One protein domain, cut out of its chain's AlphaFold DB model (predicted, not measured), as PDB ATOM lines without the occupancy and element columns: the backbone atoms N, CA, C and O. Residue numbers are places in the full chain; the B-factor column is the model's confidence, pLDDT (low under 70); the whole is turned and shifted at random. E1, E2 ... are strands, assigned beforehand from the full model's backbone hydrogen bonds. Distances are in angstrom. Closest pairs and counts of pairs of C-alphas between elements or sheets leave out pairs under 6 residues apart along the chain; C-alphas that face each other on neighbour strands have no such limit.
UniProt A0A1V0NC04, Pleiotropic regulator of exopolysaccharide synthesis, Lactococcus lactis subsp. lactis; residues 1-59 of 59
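This is residues 1 to 59 of the 59 residues of the protein "Pleiotropic regulator of exopolysaccharide synthesis" of Lactococcus lactis subsp. lactis (UniProt A0A1V0NC04). Little regular structure is here: a small sheet of three strands, with a long loop, residues 20 to 34, between E2 and E3, and a long tail after E3, whose residues 52 to 59 stick out. The 59 printed residues hold E1, E2 and E3, an antiparallel meander, each strand neighbour to the one before; the class is all strand, with 16 residues in named elements. The whole is loose, radius of gyration of the C-alphas 14.3 A, spanning 41 by 37 by 24 A.

Find C-alpha 5 at (24.122, -38.479, 36.316); E1, residues 5 to 10, runs 13.8 A from there. E2, residues 14 to 19, runs 15.5 A. E3, residues 35 to 38, runs 9.9 A to C-alpha 38 at (22.436, -32.991, 51.863).

Look at inner strand E2. Its hairpin with E1 has N 9 and O 16 within hydrogen-bond range, 2.9 A. Its hairpin with E3 has N 15 and O 37 within range, 2.8 A. E1 and E3 are apart.

The C-alphas farthest apart, Asn 42 and Val 59, are 42.2 A apart. The printed part has no cut. The link E2 to E3 is long. In this model, pLDDT is under 70 at residues 1 to 3, 52 to 55 and 58 to 59.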
ATOM      1  N   MET A   1      10.801 -39.462  34.281       49.06
ATOM      2  CA  MET A   1      12.043 -38.969  33.657       49.06
ATOM      3  C   MET A   1      13.183 -39.687  34.356       49.06
ATOM      4  O   MET A   1      13.164 -39.722  35.577       49.06
ATOM      5  N   VAL A   2      14.052 -40.389  33.628       52.19
ATOM      6  CA  VAL A   2      15.241 -41.021  34.225       52.19
ATOM      7  C   VAL A   2      16.351 -39.985  34.127       52.19
ATOM      8  O   VAL A   2      16.724 -39.620  33.017       52.19
ATOM      9  N   GLU A   3      16.814 -39.466  35.260       65.62
ATOM     10  CA  GLU A   3      17.903 -38.488  35.291       65.62
ATOM     11  C   GLU A   3      19.237 -39.233  35.211       65.62
ATOM     12  O   GLU A   3      19.552 -40.080  36.049       65.62
ATOM     13  N   LEU A   4      19.989 -38.972  34.141       78.00
ATOM     14  CA  LEU A   4      21.319 -39.534  33.935       78.00
ATOM     15  C   LEU A   4      22.339 -38.629  34.622       78.00
ATOM     16  O   LEU A   4      22.480 -37.460  34.263       78.00
ATOM     17  N   VAL A   5      23.058 -39.182  35.594       82.56
ATOM     18  CA  VAL A   5      24.122 -38.479  36.316       82.56
ATOM     19  C   VAL A   5      25.454 -38.820  35.663       82.56
ATOM     20  O   VAL A   5      25.831 -39.990  35.610       82.56
ATOM     21  N   GLY A   6      26.153 -37.805  35.155       83.50
ATOM     22  CA  GLY A   6      27.471 -37.974  34.540       83.50
ATOM     23  C   GLY A   6      28.587 -38.069  35.576       83.50
ATOM     24  O   GLY A   6      29.471 -38.917  35.463       83.50
ATOM     25  N   SER A   7      28.507 -37.239  36.618       86.56
ATOM     26  CA  SER A   7      29.525 -37.147  37.666       86.56
ATOM     27  C   SER A   7      28.900 -36.923  39.037       86.56
ATOM     28  O   SER A   7      27.855 -36.286  39.164       86.56
ATOM     29  N   VAL A   8      29.577 -37.411  40.073       88.75
ATOM     30  CA  VAL A   8      29.225 -37.172  41.476       88.75
ATOM     31  C   VAL A   8      30.382 -36.441  42.142       88.75
ATOM     32  O   VAL A   8      31.506 -36.943  42.133       88.75
ATOM     33  N   TYR A   9      30.100 -35.284  42.736       90.75
ATOM     34  CA  TYR A   9      31.063 -34.517  43.524       90.75
ATOM     35  C   TYR A   9      30.626 -34.478  44.984       90.75
ATOM     36  O   TYR A   9      29.453 -34.268  45.290       90.75
ATOM     37  N   VAL A  10      31.579 -34.685  45.887       90.06
ATOM     38  CA  VAL A  10      31.372 -34.534  47.327       90.06
ATOM     39  C   VAL A  10      31.914 -33.162  47.712       90.06
ATOM     40  O   VAL A  10      33.124 -32.999  47.844       90.06
ATOM     41  N   GLU A  11      31.018 -32.188  47.832       91.50
ATOM     42  CA  GLU A  11      31.329 -30.813  48.236       91.50
ATOM     43  C   GLU A  11      31.286 -30.709  49.775       91.50
ATOM     44  O   GLU A  11      30.913 -31.668  50.463       91.50
ATOM     45  N   ASP A  12      31.670 -29.563  50.346       89.94
ATOM     46  CA  ASP A  12      31.745 -29.392  51.807       89.94
ATOM     47  C   ASP A  12      30.384 -29.605  52.499       89.94
ATOM     48  O   ASP A  12      30.291 -30.414  53.422       89.94
ATOM     49  N   ASP A  13      29.320 -28.969  51.994       90.56
ATOM     50  CA  ASP A  13      27.987 -28.973  52.625       90.56
ATOM     51  C   ASP A  13      26.984 -29.955  51.983       90.56
ATOM     52  O   ASP A  13      25.935 -30.265  52.557       90.56
ATOM     53  N   TYR A  14      27.266 -30.442  50.774       92.56
ATOM     54  CA  TYR A  14      26.331 -31.251  49.988       92.56
ATOM     55  C   TYR A  14      27.054 -32.207  49.039       92.56
ATOM     56  O   TYR A  14      28.246 -32.090  48.761       92.56
ATOM     57  N   ILE A  15      26.312 -33.172  48.515       92.50
ATOM     58  CA  ILE A  15      26.739 -34.011  47.403       92.50
ATOM     59  C   ILE A  15      26.040 -33.503  46.147       92.50
ATOM     60  O   ILE A  15      24.817 -33.364  46.122       92.50
ATOM     61  N   ARG A  16      26.818 -33.217  45.104       92.94
ATOM     62  CA  ARG A  16      26.319 -32.710  43.826       92.94
ATOM     63  C   ARG A  16      26.300 -33.822  42.791       92.94
ATOM     64  O   ARG A  16      27.349 -34.361  42.430       92.94
ATOM     65  N   LEU A  17      25.108 -34.155  42.309       91.44
ATOM     66  CA  LEU A  17      24.911 -35.056  41.177       91.44
ATOM     67  C   LEU A  17      24.794 -34.212  39.914       91.44
ATOM     68  O   LEU A  17      23.804 -33.503  39.726       91.44
ATOM     69  N   VAL A  18      25.815 -34.276  39.064       90.50
ATOM     70  CA  VAL A  18      25.875 -33.472  37.845       90.50
ATOM     71  C   VAL A  18      25.102 -34.160  36.740       90.50
ATOM     72  O   VAL A  18      25.414 -35.301  36.375       90.50
ATOM     73  N   SER A  19      24.105 -33.458  36.201       88.88
ATOM     74  CA  SER A  19      23.343 -33.945  35.052       88.88
ATOM     75  C   SER A  19      24.283 -34.159  33.868       88.88
ATOM     76  O   SER A  19      25.073 -33.278  33.519       88.88
ATOM     77  N   LEU A  20      24.173 -35.327  33.232       87.88
ATOM     78  CA  LEU A  20      24.866 -35.607  31.977       87.88
ATOM     79  C   LEU A  20      24.366 -34.693  30.849       87.88
ATOM     80  O   LEU A  20      25.132 -34.361  29.953       87.88
ATOM     81  N   ASN A  21      23.090 -34.297  30.893       87.44
ATOM     82  CA  ASN A  21      22.527 -33.360  29.933       87.44
ATOM     83  C   ASN A  21      22.888 -31.925  30.345       87.44
ATOM     84  O   ASN A  21      22.519 -31.480  31.440       87.44
ATOM     85  N   ASP A  22      23.608 -31.237  29.458       87.81
ATOM     86  CA  ASP A  22      24.051 -29.855  29.589       87.81
ATOM     87  C   ASP A  22      23.308 -28.845  28.716       87.81
ATOM     88  O   ASP A  22      23.724 -27.686  28.646       87.81
ATOM     89  N   ASP A  23      22.174 -29.248  28.144       91.56
ATOM     90  CA  ASP A  23      21.310 -28.386  27.357       91.56
ATOM     91  C   ASP A  23      20.859 -27.174  28.184       91.56
ATOM     92  O   ASP A  23      20.462 -27.267  29.357       91.56
ATOM     93  N   ILE A  24      20.901 -26.019  27.530       94.81
ATOM     94  CA  ILE A  24      20.520 -24.729  28.091       94.81
ATOM     95  C   ILE A  24      19.304 -24.167  27.359       94.81
ATOM     96  O   ILE A  24      19.136 -24.371  26.154       94.81
ATOM     97  N   ASP A  25      18.450 -23.459  28.092       93.19
ATOM     98  CA  ASP A  25      17.366 -22.683  27.504       93.19
ATOM     99  C   ASP A  25      17.884 -21.392  26.842       93.19
ATOM    100  O   ASP A  25      19.079 -21.080  26.829       93.19
ATOM    101  N   PHE A  26      16.963 -20.621  26.266       95.69
ATOM    102  CA  PHE A  26      17.279 -19.360  25.595       95.69
ATOM    103  C   PHE A  26      17.744 -18.249  26.555       95.69
ATOM    104  O   PHE A  26      18.279 -17.243  26.095       95.69
ATOM    105  N   GLU A  27      17.544 -18.416  27.865       95.75
ATOM    106  CA  GLU A  27      17.998 -17.504  28.921       95.75
ATOM    107  C   GLU A  27      19.358 -17.935  29.501       95.75
ATOM    108  O   GLU A  27      19.949 -17.211  30.302       95.75
ATOM    109  N   GLY A  28      19.891 -19.080  29.060       92.44
ATOM    110  CA  GLY A  28      21.156 -19.645  29.517       92.44
ATOM    111  C   GLY A  28      21.038 -20.502  30.778       92.44
ATOM    112  O   GLY A  28      22.065 -20.880  31.345       92.44
ATOM    113  N   ASN A  29      19.823 -20.833  31.228       92.38
ATOM    114  CA  ASN A  29      19.632 -21.736  32.357       92.38
ATOM    115  C   ASN A  29      19.733 -23.189  31.902       92.38
ATOM    116  O   ASN A  29      19.281 -23.558  30.818       92.38
ATOM    117  N   ARG A  30      20.273 -24.046  32.770       90.25
ATOM    118  CA  ARG A  30      20.280 -25.496  32.554       90.25
ATOM    119  C   ARG A  30      18.846 -26.017  32.539       90.25
ATOM    120  O   ARG A  30      18.134 -25.862  33.527       90.25
ATOM    121  N   LEU A  31      18.466 -26.705  31.461       90.94
ATOM    122  CA  LEU A  31      17.189 -27.428  31.396       90.94
ATOM    123  C   LEU A  31      17.138 -28.567  32.424       90.94
ATOM    124  O   LEU A  31      16.076 -28.890  32.953       90.94
ATOM    125  N   PHE A  32      18.306 -29.139  32.721       89.69
ATOM    126  CA  PHE A  32      18.501 -30.192  33.711       89.69
ATOM    127  C   PHE A  32      19.542 -29.716  34.732       89.69
ATOM    128  O   PHE A  32      20.751 -29.844  34.487       89.69
ATOM    129  N   PRO A  33      19.096 -29.081  35.830       89.44
ATOM    130  CA  PRO A  33      19.993 -28.618  36.876       89.44
ATOM    131  C   PRO A  33      20.600 -29.794  37.646       89.44
ATOM    132  O   PRO A  33      20.046 -30.893  37.687       89.44
ATOM    133  N   ASP A  34      21.739 -29.539  38.284       91.44
ATOM    134  CA  ASP A  34      22.364 -30.498  39.191       91.44
ATOM    135  C   ASP A  34      21.448 -30.778  40.393       91.44
ATOM    136  O   ASP A  34      20.785 -29.881  40.921       91.44
ATOM    137  N   ILE A  35      21.458 -32.022  40.874       90.25
ATOM    138  CA  ILE A  35      20.744 -32.394  42.097       90.25
ATOM    139  C   ILE A  35      21.689 -32.185  43.273       90.25
ATOM    140  O   ILE A  35      22.785 -32.753  43.313       90.25
ATOM    141  N   LEU A  36      21.246 -31.392  44.246       91.88
ATOM    142  CA  LEU A  36      21.980 -31.147  45.482       91.88
ATOM    143  C   LEU A  36      21.371 -31.995  46.594       91.88
ATOM    144  O   LEU A  36      20.231 -31.778  47.003       91.88
ATOM    145  N   LEU A  37      22.132 -32.977  47.064       89.25
ATOM    146  CA  LEU A  37      21.745 -33.822  48.184       89.25
ATOM    147  C   LEU A  37      22.453 -33.344  49.451       89.25
ATOM    148  O   LEU A  37      23.646 -33.045  49.392       89.25
ATOM    149  N   PRO A  38      21.770 -33.290  50.605       88.88
ATOM    150  CA  PRO A  38      22.436 -32.991  51.863       88.88
ATOM    151  C   PRO A  38      23.542 -34.015  52.118       88.88
ATOM    152  O   PRO A  38      23.374 -35.207  51.859       88.88
ATOM    153  N   ARG A  39      24.690 -33.542  52.605       84.50
ATOM    154  CA  ARG A  39      25.790 -34.418  52.988       84.50
ATOM    155  C   ARG A  39      25.588 -34.849  54.434       84.50
ATOM    156  O   ARG A  39      25.848 -34.086  55.357       84.50
ATOM    157  N   ASP A  40      25.151 -36.085  54.620       84.50
ATOM    158  CA  ASP A  40      25.155 -36.738  55.924       84.50
ATOM    159  C   ASP A  40      25.968 -38.041  55.891       84.50
ATOM    160  O   ASP A  40      26.324 -38.572  54.837       84.50
ATOM    161  N   GLU A  41      26.289 -38.555  57.074       76.81
ATOM    162  CA  GLU A  41      27.067 -39.787  57.256       76.81
ATOM    163  C   GLU A  41      26.360 -41.057  56.741       76.81
ATOM    164  O   GLU A  41      26.999 -42.095  56.563       76.81
ATOM    165  N   ASN A  42      25.059 -40.980  56.453       83.94
ATOM    166  CA  ASN A  42      24.234 -42.103  56.012       83.94
ATOM    167  C   ASN A  42      23.859 -42.039  54.525       83.94
ATOM    168  O   ASN A  42      23.194 -42.953  54.028       83.94
ATOM    169  N   THR A  43      24.280 -41.002  53.802       83.06
ATOM    170  CA  THR A  43      23.868 -40.781  52.421       83.06
ATOM    171  C   THR A  43      24.454 -41.869  51.530       83.06
ATOM    172  O   THR A  43      25.666 -42.089  51.486       83.06
ATOM    173  N   ARG A  44      23.587 -42.577  50.796       82.62
ATOM    174  CA  ARG A  44      23.992 -43.625  49.853       82.62
ATOM    175  C   ARG A  44      23.431 -43.342  48.473       82.62
ATOM    176  O   ARG A  44      22.226 -43.191  48.306       82.62
ATOM    177  N   ILE A  45      24.316 -43.344  47.481       81.06
ATOM    178  CA  ILE A  45      23.953 -43.248  46.069       81.06
ATOM    179  C   ILE A  45      24.023 -44.655  45.484       81.06
ATOM    180  O   ILE A  45      25.081 -45.282  45.477       81.06
ATOM    181  N   ILE A  46      22.884 -45.157  45.011       82.19
ATOM    182  CA  ILE A  46      22.782 -46.452  44.340       82.19
ATOM    183  C   ILE A  46      22.380 -46.170  42.897       82.19
ATOM    184  O   ILE A  46      21.241 -45.804  42.622       82.19
ATOM    185  N   GLY A  47      23.333 -46.319  41.982       78.62
ATOM    186  CA  GLY A  47      23.123 -46.129  40.551       78.62
ATOM    187  C   GLY A  47      23.403 -47.408  39.771       78.62
ATOM    188  O   GLY A  47      24.190 -48.254  40.195       78.62
ATOM    189  N   LYS A  48      22.778 -47.538  38.599       81.88
ATOM    190  CA  LYS A  48      23.185 -48.516  37.590       81.88
ATOM    191  C   LYS A  48      24.150 -47.824  36.635       81.88
ATOM    192  O   LYS A  48      23.768 -46.849  35.997       81.88
ATOM    193  N   VAL A  49      25.367 -48.344  36.508       75.44
ATOM    194  CA  VAL A  49      26.281 -47.913  35.443       75.44
ATOM    195  C   VAL A  49      25.686 -48.372  34.112       75.44
ATOM    196  O   VAL A  49      25.504 -49.571  33.896       75.44
ATOM    197  N   ILE A  50      25.309 -47.417  33.262       75.62
ATOM    198  CA  ILE A  50      24.730 -47.690  31.937       75.62
ATOM    199  C   ILE A  50      25.831 -47.713  30.874       75.62
ATOM    200  O   ILE A  50      25.786 -48.541  29.970       75.62
ATOM    201  N   GLU A  51      26.851 -46.870  31.034       70.62
ATOM    202  CA  GLU A  51      27.994 -46.779  30.135       70.62
ATOM    203  C   GLU A  51      29.228 -46.329  30.933       70.62
ATOM    204  O   GLU A  51      29.120 -45.486  31.823       70.62
ATOM    205  N   ALA A  52      30.390 -46.925  30.665       66.56
ATOM    206  CA  ALA A  52      31.664 -46.546  31.270       66.56
ATOM    207  C   ALA A  52      32.700 -46.390  30.157       66.56
ATOM    208  O   ALA A  52      32.921 -47.324  29.386       66.56
ATOM    209  N   PHE A  53      33.335 -45.221  30.069       65.12
ATOM    210  CA  PHE A  53      34.387 -44.977  29.087       65.12
ATOM    211  C   PHE A  53      35.758 -45.191  29.731       65.12
ATOM    212  O   PHE A  53      36.049 -44.632  30.787       65.12
ATOM    213  N   THR A  54      36.611 -45.995  29.097       69.50
ATOM    214  CA  THR A  54      38.025 -46.101  29.485       69.50
ATOM    215  C   THR A  54      38.801 -45.057  28.684       69.50
ATOM    216  O   THR A  54      38.745 -45.113  27.453       69.50
ATOM    217  N   PRO A  55      39.497 -44.092  29.316       64.12
ATOM    218  CA  PRO A  55      40.306 -43.131  28.579       64.12
ATOM    219  C   PRO A  55      41.353 -43.877  27.749       64.12
ATOM    220  O   PRO A  55      42.064 -44.734  28.272       64.12
ATOM    221  N   ILE A  56      41.453 -43.559  26.459       72.88
ATOM    222  CA  ILE A  56      42.553 -44.052  25.630       72.88
ATOM    223  C   ILE A  56      43.790 -43.256  26.053       72.88
ATOM    224  O   ILE A  56      43.808 -42.032  25.899       72.88
ATOM    225  N   GLU A  57      44.805 -43.921  26.608       73.62
ATOM    226  CA  GLU A  57      46.097 -43.280  26.857       73.62
ATOM    227  C   GLU A  57      46.647 -42.761  25.522       73.62
ATOM    228  O   GLU A  57      46.794 -43.515  24.557       73.62
ATOM    229  N   LYS A  58      46.912 -41.452  25.441       63.59
ATOM    230  CA  LYS A  58      47.682 -40.902  24.323       63.59
ATOM    231  C   LYS A  58      49.112 -41.431  24.450       63.59
ATOM    232  O   LYS A  58      49.843 -40.974  25.325       63.59
ATOM    233  N   VAL A  59      49.452 -42.399  23.598       64.19
ATOM    234  CA  VAL A  59      50.833 -42.809  23.285       64.19
ATOM    235  C   VAL A  59      51.630 -41.673  22.659       64.19
ATOM    236  O   VAL A  59      51.031 -40.873  21.901       64.19
TER     237      VAL A  59